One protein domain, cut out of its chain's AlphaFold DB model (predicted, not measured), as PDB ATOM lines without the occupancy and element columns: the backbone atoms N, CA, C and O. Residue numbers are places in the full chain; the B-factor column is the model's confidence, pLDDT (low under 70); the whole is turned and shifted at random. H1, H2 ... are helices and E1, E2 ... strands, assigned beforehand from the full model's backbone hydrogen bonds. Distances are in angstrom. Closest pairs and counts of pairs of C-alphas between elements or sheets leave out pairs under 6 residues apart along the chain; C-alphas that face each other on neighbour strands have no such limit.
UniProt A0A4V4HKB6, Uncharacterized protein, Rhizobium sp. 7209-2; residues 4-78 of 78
ATOM      1  N   ALA A   4      34.354 -40.204 -30.320       89.81
ATOM      2  CA  ALA A   4      34.600 -39.407 -29.116       89.81
ATOM      3  C   ALA A   4      34.787 -40.217 -27.813       89.81
ATOM      4  O   ALA A   4      35.619 -39.861 -26.983       89.81
ATOM      5  N   HIS A   5      34.062 -41.327 -27.623       90.81
ATOM      6  CA  HIS A   5      34.263 -42.208 -26.459       90.81
ATOM      7  C   HIS A   5      35.586 -42.984 -26.527       90.81
ATOM      8  O   HIS A   5      36.202 -43.246 -25.496       90.81
ATOM      9  N   VAL A   6      36.023 -43.343 -27.738       90.56
ATOM     10  CA  VAL A   6      37.346 -43.933 -27.973       90.56
ATOM     11  C   VAL A   6      38.421 -42.888 -27.693       90.56
ATOM     12  O   VAL A   6      39.312 -43.161 -26.897       90.56
ATOM     13  N   ASP A   7      38.285 -41.680 -28.240       90.94
ATOM     14  CA  ASP A   7      39.237 -40.582 -28.027       90.94
ATOM     15  C   ASP A   7      39.375 -40.242 -26.537       90.94
ATOM     16  O   ASP A   7      40.478 -40.051 -26.029       90.94
ATOM     17  N   LYS A   8      38.257 -40.238 -25.798       92.31
ATOM     18  CA  LYS A   8      38.250 -40.022 -24.348       92.31
ATOM     19  C   LYS A   8      39.028 -41.106 -23.596       92.31
ATOM     20  O   LYS A   8      39.763 -40.770 -22.671       92.31
ATOM     21  N   LEU A   9      38.873 -42.380 -23.968       91.00
ATOM     22  CA  LEU A   9      39.642 -43.478 -23.370       91.00
ATOM     23  C   LEU A   9      41.129 -43.383 -23.720       91.00
ATOM     24  O   LEU A   9      41.957 -43.525 -22.829       91.00
ATOM     25  N   VAL A  10      41.462 -43.078 -24.977       90.56
ATOM     26  CA  VAL A  10      42.847 -42.896 -25.444       90.56
ATOM     27  C   VAL A  10      43.543 -41.751 -24.705       90.56
ATOM     28  O   VAL A  10      44.706 -41.876 -24.343       90.56
ATOM     29  N   ALA A  11      42.828 -40.664 -24.413       91.62
ATOM     30  CA  ALA A  11      43.354 -39.535 -23.647       91.62
ATOM     31  C   ALA A  11      43.463 -39.795 -22.127       91.62
ATOM     32  O   ALA A  11      43.887 -38.912 -21.381       91.62
ATOM     33  N   THR A  12      43.034 -40.961 -21.632       91.62
ATOM     34  CA  THR A  12      43.058 -41.284 -20.199       91.62
ATOM     35  C   THR A  12      44.366 -41.991 -19.838       91.62
ATOM     36  O   THR A  12      44.439 -43.213 -19.810       91.62
ATOM     37  N   GLU A  13      45.399 -41.207 -19.529       91.81
ATOM     38  CA  GLU A  13      46.757 -41.703 -19.228       91.81
ATOM     39  C   GLU A  13      46.924 -42.278 -17.809       91.81
ATOM     40  O   GLU A  13      47.903 -42.959 -17.514       91.81
ATOM     41  N   ALA A  14      45.978 -41.998 -16.909       94.00
ATOM     42  CA  ALA A  14      45.987 -42.465 -15.526       94.00
ATOM     43  C   ALA A  14      44.585 -42.887 -15.092       94.00
ATOM     44  O   ALA A  14      43.587 -42.328 -15.558       94.00
ATOM     45  N   CYS A  15      44.512 -43.845 -14.167       93.56
ATOM     46  CA  CYS A  15      43.262 -44.408 -13.692       93.56
ATOM     47  C   CYS A  15      42.360 -43.266 -13.204       93.56
ATOM     48  O   CYS A  15      42.757 -42.513 -12.307       93.56
ATOM     49  N   PRO A  16      41.134 -43.134 -13.732       93.06
ATOM     50  CA  PRO A  16      40.252 -42.029 -13.371       93.06
ATOM     51  C   PRO A  16      39.771 -42.106 -11.913       93.06
ATOM     52  O   PRO A  16      39.193 -41.147 -11.416       93.06
ATOM     53  N   CYS A  17      40.005 -43.234 -11.233       93.69
ATOM     54  CA  CYS A  17      39.649 -43.443  -9.831       93.69
ATOM     55  C   CYS A  17      40.836 -43.161  -8.899       93.69
ATOM     56  O   CYS A  17      40.784 -42.228  -8.108       93.69
ATOM     57  N   CYS A  18      41.917 -43.941  -9.018       93.81
ATOM     58  CA  CYS A  18      43.043 -43.912  -8.076       93.81
ATOM     59  C   CYS A  18      44.305 -43.227  -8.617       93.81
ATOM     60  O   CYS A  18      45.333 -43.212  -7.948       93.81
ATOM     61  N   ARG A  19      44.260 -42.693  -9.848       94.50
ATOM     62  CA  ARG A  19      45.393 -42.050 -10.540       94.50
ATOM     63  C   ARG A  19      46.601 -42.955 -10.813       94.50
ATOM     64  O   ARG A  19      47.623 -42.442 -11.257       94.50
ATOM     65  N   ALA A  20      46.482 -44.271 -10.616       93.62
ATOM     66  CA  ALA A  20      47.516 -45.223 -11.019       93.62
ATOM     67  C   ALA A  20      47.845 -45.078 -12.520       93.62
ATOM     68  O   ALA A  20      46.918 -44.846 -13.302       93.62
ATOM     69  N   PRO A  21      49.113 -45.214 -12.934       94.62
ATOM     70  CA  PRO A  21      49.511 -45.060 -14.329       94.62
ATOM     71  C   PRO A  21      48.769 -46.005 -15.278       94.62
ATOM     72  O   PRO A  21      48.347 -47.104 -14.899       94.62
ATOM     73  N   GLY A  22      48.607 -45.564 -16.526       92.06
ATOM     74  CA  GLY A  22      48.225 -46.431 -17.633       92.06
ATOM     75  C   GLY A  22      49.270 -47.524 -17.840       92.06
ATOM     76  O   GLY A  22      50.469 -47.257 -17.822       92.06
ATOM     77  N   PHE A  23      48.795 -48.750 -18.014       86.31
ATOM     78  CA  PHE A  23      49.619 -49.930 -18.243       86.31
ATOM     79  C   PHE A  23      49.569 -50.363 -19.711       86.31
ATOM     80  O   PHE A  23      50.606 -50.635 -20.308       86.31
ATOM     81  N   ASP A  24      48.369 -50.406 -20.297       91.06
ATOM     82  CA  ASP A  24      48.170 -50.802 -21.690       91.06
ATOM     83  C   ASP A  24      46.985 -50.051 -22.313       91.06
ATOM     84  O   ASP A  24      46.023 -49.678 -21.631       91.06
ATOM     85  N   LEU A  25      47.059 -49.816 -23.622       90.81
ATOM     86  CA  LEU A  25      46.026 -49.144 -24.400       90.81
ATOM     87  C   LEU A  25      45.861 -49.831 -25.753       90.81
ATOM     88  O   LEU A  25      46.715 -49.747 -26.636       90.81
ATOM     89  N   VAL A  26      44.684 -50.413 -25.964       89.31
ATOM     90  CA  VAL A  26      44.275 -50.961 -27.256       89.31
ATOM     91  C   VAL A  26      43.196 -50.067 -27.841       89.31
ATOM     92  O   VAL A  26      42.139 -49.904 -27.238       89.31
ATOM     93  N   SER A  27      43.412 -49.519 -29.037       86.56
ATOM     94  CA  SER A  27      42.392 -48.751 -29.761       86.56
ATOM     95  C   SER A  27      42.318 -49.144 -31.235       86.56
ATOM     96  O   SER A  27      43.303 -49.544 -31.857       86.56
ATOM     97  N   ARG A  28      41.113 -49.074 -31.803       82.31
ATOM     98  CA  ARG A  28      40.861 -49.276 -33.229       82.31
ATOM     99  C   ARG A  28      39.805 -48.284 -33.704       82.31
ATOM    100  O   ARG A  28      38.671 -48.281 -33.220       82.31
ATOM    101  N   HIS A  29      40.181 -47.487 -34.700       78.50
ATOM    102  CA  HIS A  29      39.273 -46.639 -35.470       78.50
ATOM    103  C   HIS A  29      38.943 -47.346 -36.791       78.50
ATOM    104  O   HIS A  29      39.837 -47.868 -37.454       78.50
ATOM    105  N   GLY A  30      37.664 -47.417 -37.160       72.06
ATOM    106  CA  GLY A  30      37.213 -48.123 -38.361       72.06
ATOM    107  C   GLY A  30      35.713 -48.401 -38.325       72.06
ATOM    108  O   GLY A  30      34.966 -47.657 -37.698       72.06
ATOM    109  N   VAL A  31      35.276 -49.494 -38.960       71.44
ATOM    110  CA  VAL A  31      33.856 -49.911 -38.972       71.44
ATOM    111  C   VAL A  31      33.336 -50.173 -37.552       71.44
ATOM    112  O   VAL A  31      32.200 -49.843 -37.226       71.44
ATOM    113  N   THR A  32      34.193 -50.714 -36.685       71.00
ATOM    114  CA  THR A  32      33.952 -50.863 -35.250       71.00
ATOM    115  C   THR A  32      34.907 -49.965 -34.474       71.00
ATOM    116  O   THR A  32      36.103 -50.231 -34.384       71.00
ATOM    117  N   HIS A  33      34.372 -48.891 -33.892       82.00
ATOM    118  CA  HIS A  33      35.096 -48.091 -32.906       82.00
ATOM    119  C   HIS A  33      35.233 -48.899 -31.617       82.00
ATOM    120  O   HIS A  33      34.214 -49.226 -31.000       82.00
ATOM    121  N   TYR A  34      36.468 -49.212 -31.225       87.62
ATOM    122  CA  TYR A  34      36.796 -49.932 -29.996       87.62
ATOM    123  C   TYR A  34      37.998 -49.288 -29.309       87.62
ATOM    124  O   TYR A  34      38.955 -48.885 -29.967       87.62
ATOM    125  N   ALA A  35      37.952 -49.237 -27.982       91.50
ATOM    126  CA  ALA A  35      39.098 -48.911 -27.154       91.50
ATOM    127  C   ALA A  35      39.010 -49.651 -25.826       91.50
ATOM    128  O   ALA A  35      37.907 -49.882 -25.327       91.50
ATOM    129  N   ARG A  36      40.164 -49.982 -25.261       94.25
ATOM    130  CA  ARG A  36      40.337 -50.497 -23.909       94.25
ATOM    131  C   ARG A  36      41.607 -49.894 -23.319       94.25
ATOM    132  O   ARG A  36      42.651 -49.962 -23.958       94.25
ATOM    133  N   ALA A  37      41.485 -49.320 -22.131       95.00
ATOM    134  CA  ALA A  37      42.584 -48.810 -21.327       95.00
ATOM    135  C   ALA A  37      42.695 -49.649 -20.051       95.00
ATOM    136  O   ALA A  37      41.709 -49.794 -19.318       95.00
ATOM    137  N   ASP A  38      43.876 -50.199 -19.804       95.75
ATOM    138  CA  ASP A  38      44.231 -50.975 -18.620       95.75
ATOM    139  C   ASP A  38      45.238 -50.173 -17.779       95.75
ATOM    140  O   ASP A  38      46.100 -49.474 -18.313       95.75
ATOM    141  N   PHE A  39      45.127 -50.256 -16.455       95.56
ATOM    142  CA  PHE A  39      45.906 -49.458 -15.501       95.56
ATOM    143  C   PHE A  39      46.671 -50.352 -14.525       95.56
ATOM    144  O   PHE A  39      46.223 -51.455 -14.210       95.56
ATOM    145  N   GLU A  40      47.784 -49.861 -13.972       94.75
ATOM    146  CA  GLU A  40      48.635 -50.628 -13.043       94.75
ATOM    147  C   GLU A  40      47.909 -51.067 -11.760       94.75
ATOM    148  O   GLU A  40      48.251 -52.081 -11.159       94.75
ATOM    149  N   CYS A  41      46.847 -50.359 -11.362       93.44
ATOM    150  CA  CYS A  41      45.976 -50.776 -10.257       93.44
ATOM    151  C   CYS A  41      45.096 -51.998 -10.585       93.44
ATOM    152  O   CYS A  41      44.247 -52.380  -9.781       93.44
ATOM    153  N   GLY A  42      45.244 -52.574 -11.780       92.88
ATOM    154  CA  GLY A  42      44.453 -53.682 -12.302       92.88
ATOM    155  C   GLY A  42      43.124 -53.257 -12.924       92.88
ATOM    156  O   GLY A  42      42.434 -54.096 -13.498       92.88
ATOM    157  N   ALA A  43      42.735 -51.984 -12.837       95.50
ATOM    158  CA  ALA A  43      41.482 -51.510 -13.411       95.50
ATOM    159  C   ALA A  43      41.522 -51.504 -14.943       95.50
ATOM    160  O   ALA A  43      42.557 -51.216 -15.540       95.50
ATOM    161  N   SER A  44      40.376 -51.748 -15.576       94.94
ATOM    162  CA  SER A  44      40.235 -51.637 -17.023       94.94
ATOM    163  C   SER A  44      38.906 -51.024 -17.433       94.94
ATOM    164  O   SER A  44      37.851 -51.289 -16.847       94.94
ATOM    165  N   PHE A  45      38.962 -50.191 -18.464       95.12
ATOM    166  CA  PHE A  45      37.829 -49.448 -18.995       95.12
ATOM    167  C   PHE A  45      37.803 -49.631 -20.504       95.12
ATOM    168  O   PHE A  45      38.838 -49.525 -21.156       95.12
ATOM    169  N   LEU A  46      36.635 -49.915 -21.071       94.81
ATOM    170  CA  LEU A  46      36.504 -50.180 -22.500       94.81
ATOM    171  C   LEU A  46      35.276 -49.519 -23.100       94.81
ATOM    172  O   LEU A  46      34.309 -49.213 -22.407       94.81
ATOM    173  N   LYS A  47      35.289 -49.349 -24.417       91.88
ATOM    174  CA  LYS A  47      34.110 -48.957 -25.176       91.88
ATOM    175  C   LYS A  47      33.257 -50.192 -25.468       91.88
ATOM    176  O   LYS A  47      33.692 -51.094 -26.179       91.88
ATOM    177  N   ALA A  48      32.010 -50.184 -25.002       86.19
ATOM    178  CA  ALA A  48      30.984 -51.176 -25.313       86.19
ATOM    179  C   ALA A  48      29.657 -50.469 -25.638       86.19
ATOM    180  O   ALA A  48      29.268 -49.543 -24.935       86.19
ATOM    181  N   ASN A  49      28.960 -50.894 -26.699       83.56
ATOM    182  CA  ASN A  49      27.642 -50.356 -27.085       83.56
ATOM    183  C   ASN A  49      27.579 -48.813 -27.116       83.56
ATOM    184  O   ASN A  49      26.698 -48.206 -26.515       83.56
ATOM    185  N   ASP A  50      28.558 -48.180 -27.771       86.38
ATOM    186  CA  ASP A  50      28.647 -46.712 -27.928       86.38
ATOM    187  C   ASP A  50      28.816 -45.907 -26.638       86.38
ATOM    188  O   ASP A  50      28.699 -44.686 -26.655       86.38
ATOM    189  N   ARG A  51      29.210 -46.576 -25.550       90.19
ATOM    190  CA  ARG A  51      29.545 -45.964 -24.264       90.19
ATOM    191  C   ARG A  51      30.840 -46.525 -23.700       90.19
ATOM    192  O   ARG A  51      31.304 -47.593 -24.097       90.19
ATOM    193  N   ILE A  52      31.420 -45.808 -22.750       93.19
ATOM    194  CA  ILE A  52      32.494 -46.326 -21.904       93.19
ATOM    195  C   ILE A  52      31.859 -47.202 -20.819       93.19
ATOM    196  O   ILE A  52      30.812 -46.859 -20.269       93.19
ATOM    197  N   ALA A  53      32.491 -48.332 -20.524       93.94
ATOM    198  CA  ALA A  53      32.080 -49.332 -19.552       93.94
ATOM    199  C   ALA A  53      33.282 -49.795 -18.712       93.94
ATOM    200  O   ALA A  53      34.439 -49.646 -19.111       93.94
ATOM    201  N   VAL A  54      32.996 -50.378 -17.546       94.69
ATOM    202  CA  VAL A  54      34.010 -50.997 -16.680       94.69
ATOM    203  C   VAL A  54      34.261 -52.423 -17.166       94.69
ATOM    204  O   VAL A  54      33.321 -53.211 -17.239       94.69
ATOM    205  N   GLY A  55      35.515 -52.750 -17.478       92.81
ATOM    206  CA  GLY A  55      35.960 -54.124 -17.718       92.81
ATOM    207  C   GLY A  55      36.343 -54.801 -16.405       92.81
ATOM    208  O   GLY A  55      35.723 -55.783 -16.011       92.81
ATOM    209  N   ASN A  56      37.310 -54.218 -15.698       93.62
ATOM    210  CA  ASN A  56      37.724 -54.614 -14.357       93.62
ATOM    211  C   ASN A  56      37.698 -53.389 -13.430       93.62
ATOM    212  O   ASN A  56      38.270 -52.353 -13.781       93.62
ATOM    213  N   PRO A  57      37.024 -53.440 -12.270       93.19
ATOM    214  CA  PRO A  57      36.907 -52.268 -11.419       93.19
ATOM    215  C   PRO A  57      38.207 -51.956 -10.660       93.19
ATOM    216  O   PRO A  57      38.801 -52.819 -10.025       93.19
ATOM    217  N   CYS A  58      38.578 -50.679 -10.632       92.50
ATOM    218  CA  CYS A  58      39.294 -50.063  -9.518       92.50
ATOM    219  C   CYS A  58      38.421 -50.068  -8.251       92.50
ATOM    220  O   CYS A  58      37.214 -49.792  -8.332       92.50
ATOM    221  N   LEU A  59      39.052 -50.317  -7.101       82.44
ATOM    222  CA  LEU A  59      38.427 -50.353  -5.775       82.44
ATOM    223  C   LEU A  59      37.796 -49.012  -5.360       82.44
ATOM    224  O   LEU A  59      36.802 -49.024  -4.643       82.44
ATOM    225  N   ASP A  60      38.322 -47.883  -5.850       75.88
ATOM    226  CA  ASP A  60      37.959 -46.566  -5.319       75.88
ATOM    227  C   ASP A  60      36.612 -46.015  -5.823       75.88
ATOM    228  O   ASP A  60      35.883 -45.468  -5.005       75.88
ATOM    229  N   ALA A  61      36.240 -46.153  -7.116       82.81
ATOM    230  CA  ALA A  61      34.887 -45.811  -7.634       82.81
ATOM    231  C   ALA A  61      34.698 -45.984  -9.170       82.81
ATOM    232  O   ALA A  61      34.302 -45.052  -9.880       82.81
ATOM    233  N   SER A  62      34.891 -47.181  -9.729       88.06
ATOM    234  CA  SER A  62      34.873 -47.365 -11.202       88.06
ATOM    235  C   SER A  62      33.568 -46.987 -11.912       88.06
ATOM    236  O   SER A  62      33.593 -46.474 -13.030       88.06
ATOM    237  N   ARG A  63      32.412 -47.217 -11.275       89.06
ATOM    238  CA  ARG A  63      31.101 -46.905 -11.874       89.06
ATOM    239  C   ARG A  63      30.855 -45.401 -11.985       89.06
ATOM    240  O   ARG A  63      30.328 -44.955 -13.001       89.06
ATOM    241  N   LEU A  64      31.250 -44.633 -10.968       90.56
ATOM    242  CA  LEU A  64      31.117 -43.177 -10.982       90.56
ATOM    243  C   LEU A  64      32.046 -42.564 -12.033       90.56
ATOM    244  O   LEU A  64      31.599 -41.741 -12.823       90.56
ATOM    245  N   ALA A  65      33.298 -43.027 -12.097       92.56
ATOM    246  CA  ALA A  65      34.254 -42.576 -13.104       92.56
ATOM    247  C   ALA A  65      33.718 -42.781 -14.530       92.56
ATOM    248  O   ALA A  65      33.690 -41.844 -15.324       92.56
ATOM    249  N   VAL A  66      33.205 -43.977 -14.839       93.62
ATOM    250  CA  VAL A  66      32.591 -44.259 -16.145       93.62
ATOM    251  C   VAL A  66      31.379 -43.371 -16.419       93.62
ATOM    252  O   VAL A  66      31.219 -42.889 -17.539       93.62
ATOM    253  N   HIS A  67      30.522 -43.145 -15.423       92.81
ATOM    254  CA  HIS A  67      29.360 -42.276 -15.588       92.81
ATOM    255  C   HIS A  67      29.774 -40.845 -15.959       92.81
ATOM    256  O   HIS A  67      29.277 -40.306 -16.946       92.81
ATOM    257  N   LEU A  68      30.739 -40.272 -15.234       93.88
ATOM    258  CA  LEU A  68      31.257 -38.929 -15.499       93.88
ATOM    259  C   LEU A  68      31.943 -38.837 -16.869       93.88
ATOM    260  O   LEU A  68      31.688 -37.896 -17.614       93.88
ATOM    261  N   MET A  69      32.743 -39.836 -17.254       93.31
ATOM    262  CA  MET A  69      33.394 -39.854 -18.568       93.31
ATOM    263  C   MET A  69      32.389 -39.872 -19.725       93.31
ATOM    264  O   MET A  69      32.608 -39.178 -20.716       93.31
ATOM    265  N   ASN A  70      31.299 -40.639 -19.613       94.25
ATOM    266  CA  ASN A  70      30.242 -40.638 -20.629       94.25
ATOM    267  C   ASN A  70      29.526 -39.278 -20.681       94.25
ATOM    268  O   ASN A  70      29.372 -38.727 -21.767       94.25
ATOM    269  N   LEU A  71      29.172 -38.691 -19.528       93.31
ATOM    270  CA  LEU A  71      28.549 -37.361 -19.475       93.31
ATOM    271  C   LEU A  71      29.432 -36.275 -20.100       93.31
ATOM    272  O   LEU A  71      28.930 -35.411 -20.813       93.31
ATOM    273  N   GLU A  72      30.743 -36.310 -19.863       92.31
ATOM    274  CA  GLU A  72      31.678 -35.368 -20.481       92.31
ATOM    275  C   GLU A  72      31.716 -35.495 -22.007       92.31
ATOM    276  O   GLU A  72      31.812 -34.485 -22.706       92.31
ATOM    277  N   VAL A  73      31.664 -36.720 -22.536       90.94
ATOM    278  CA  VAL A  73      31.644 -36.956 -23.985       90.94
ATOM    279  C   VAL A  73      30.316 -36.496 -24.588       90.94
ATOM    280  O   VAL A  73      30.317 -35.795 -25.598       90.94
ATOM    281  N   GLU A  74      29.193 -36.831 -23.953       89.38
ATOM    282  CA  GLU A  74      27.849 -36.441 -24.393       89.38
ATOM    283  C   GLU A  74      27.635 -34.919 -24.311       89.38
ATOM    284  O   GLU A  74      27.042 -34.324 -25.211       89.38
ATOM    285  N   GLY A  75      28.167 -34.267 -23.273       84.25
ATOM    286  CA  GLY A  75      28.096 -32.818 -23.090       84.25
ATOM    287  C   GLY A  75      28.928 -32.025 -24.101       84.25
ATOM    288  O   GLY A  75      28.531 -30.925 -24.469       84.25
ATOM    289  N   LYS A  76      30.043 -32.585 -24.590       71.06
ATOM    290  CA  LYS A  76      30.874 -31.989 -25.658       71.06
ATOM    291  C   LYS A  76      30.307 -32.184 -27.068       71.06
ATOM    292  O   LYS A  76      30.814 -31.576 -28.005       71.06
ATOM    293  N   ALA A  77      29.315 -33.059 -27.233       60.12
ATOM    294  CA  ALA A  77      28.680 -33.342 -28.520       60.12
ATOM    295  C   ALA A  77      27.478 -32.422 -28.831       60.12
ATOM    296  O   ALA A  77      26.894 -32.545 -29.908       60.12
ATOM    297  N   ARG A  78      27.097 -31.545 -27.891       49.50
ATOM    298  CA  ARG A  78      26.093 -30.483 -28.062       49.50
ATOM    299  C   ARG A  78      26.746 -29.168 -28.463       49.50
ATOM    300  O   ARG A  78      26.086 -28.441 -29.233       49.50
TER     301      ARG A  78
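Overview. This is residues 4 to 78 of the 78 residues of an uncharacterized protein of Rhizobium sp. 7209-2 (UniProt A0A4V4HKB6). A sheet in the order E1 E2 E3 E4 has both helices over one face: two layers. It is a meander, each strand the antiparallel neighbour of the one before. The 75 printed residues, with H1 E1 E2 E3 E4 H2 along the chain, are mixed in class and compact: radius of gyration of the C-alphas 11.4 A, spans 30 by 23 by 18 A.

Along the chain. Find C-alpha 4 at (34.600, -39.407, -29.116), where H1, residues 4 to 10, begins, 9.7 A long. Next come E1, 22 to 28, 17.5 A; E2, 34 to 39, 17.1 A; E3, 44 to 48, 12.4 A; E4, 51 to 56, 15.5 A; H2, 62 to 76, 21.5 A, ending at (30.874, -31.989, -25.658).

Arrangement. Look within hydrogen-bond range for N 26 and O 36, 2.9 A, in hairpin E1 and E2; N 37 and O 45, 2.8 A, in E2 and E3; N 46 and O 53, 3.0 A, in E3 and E4. H1 is on the sheet, C-alphas of Val 6 and Ala 35 closest at 5.3 A. H2, on the same face, is over E4, C-alphas of Val 66 and Ile 52 closest at 6.1 A. Every helix O i to N i+4 pair is within range.

Size, cuts and confidence. The printed part has no cut. H1 to E1 is a long link. Residues 77 to 78 are under 70 in pLDDT.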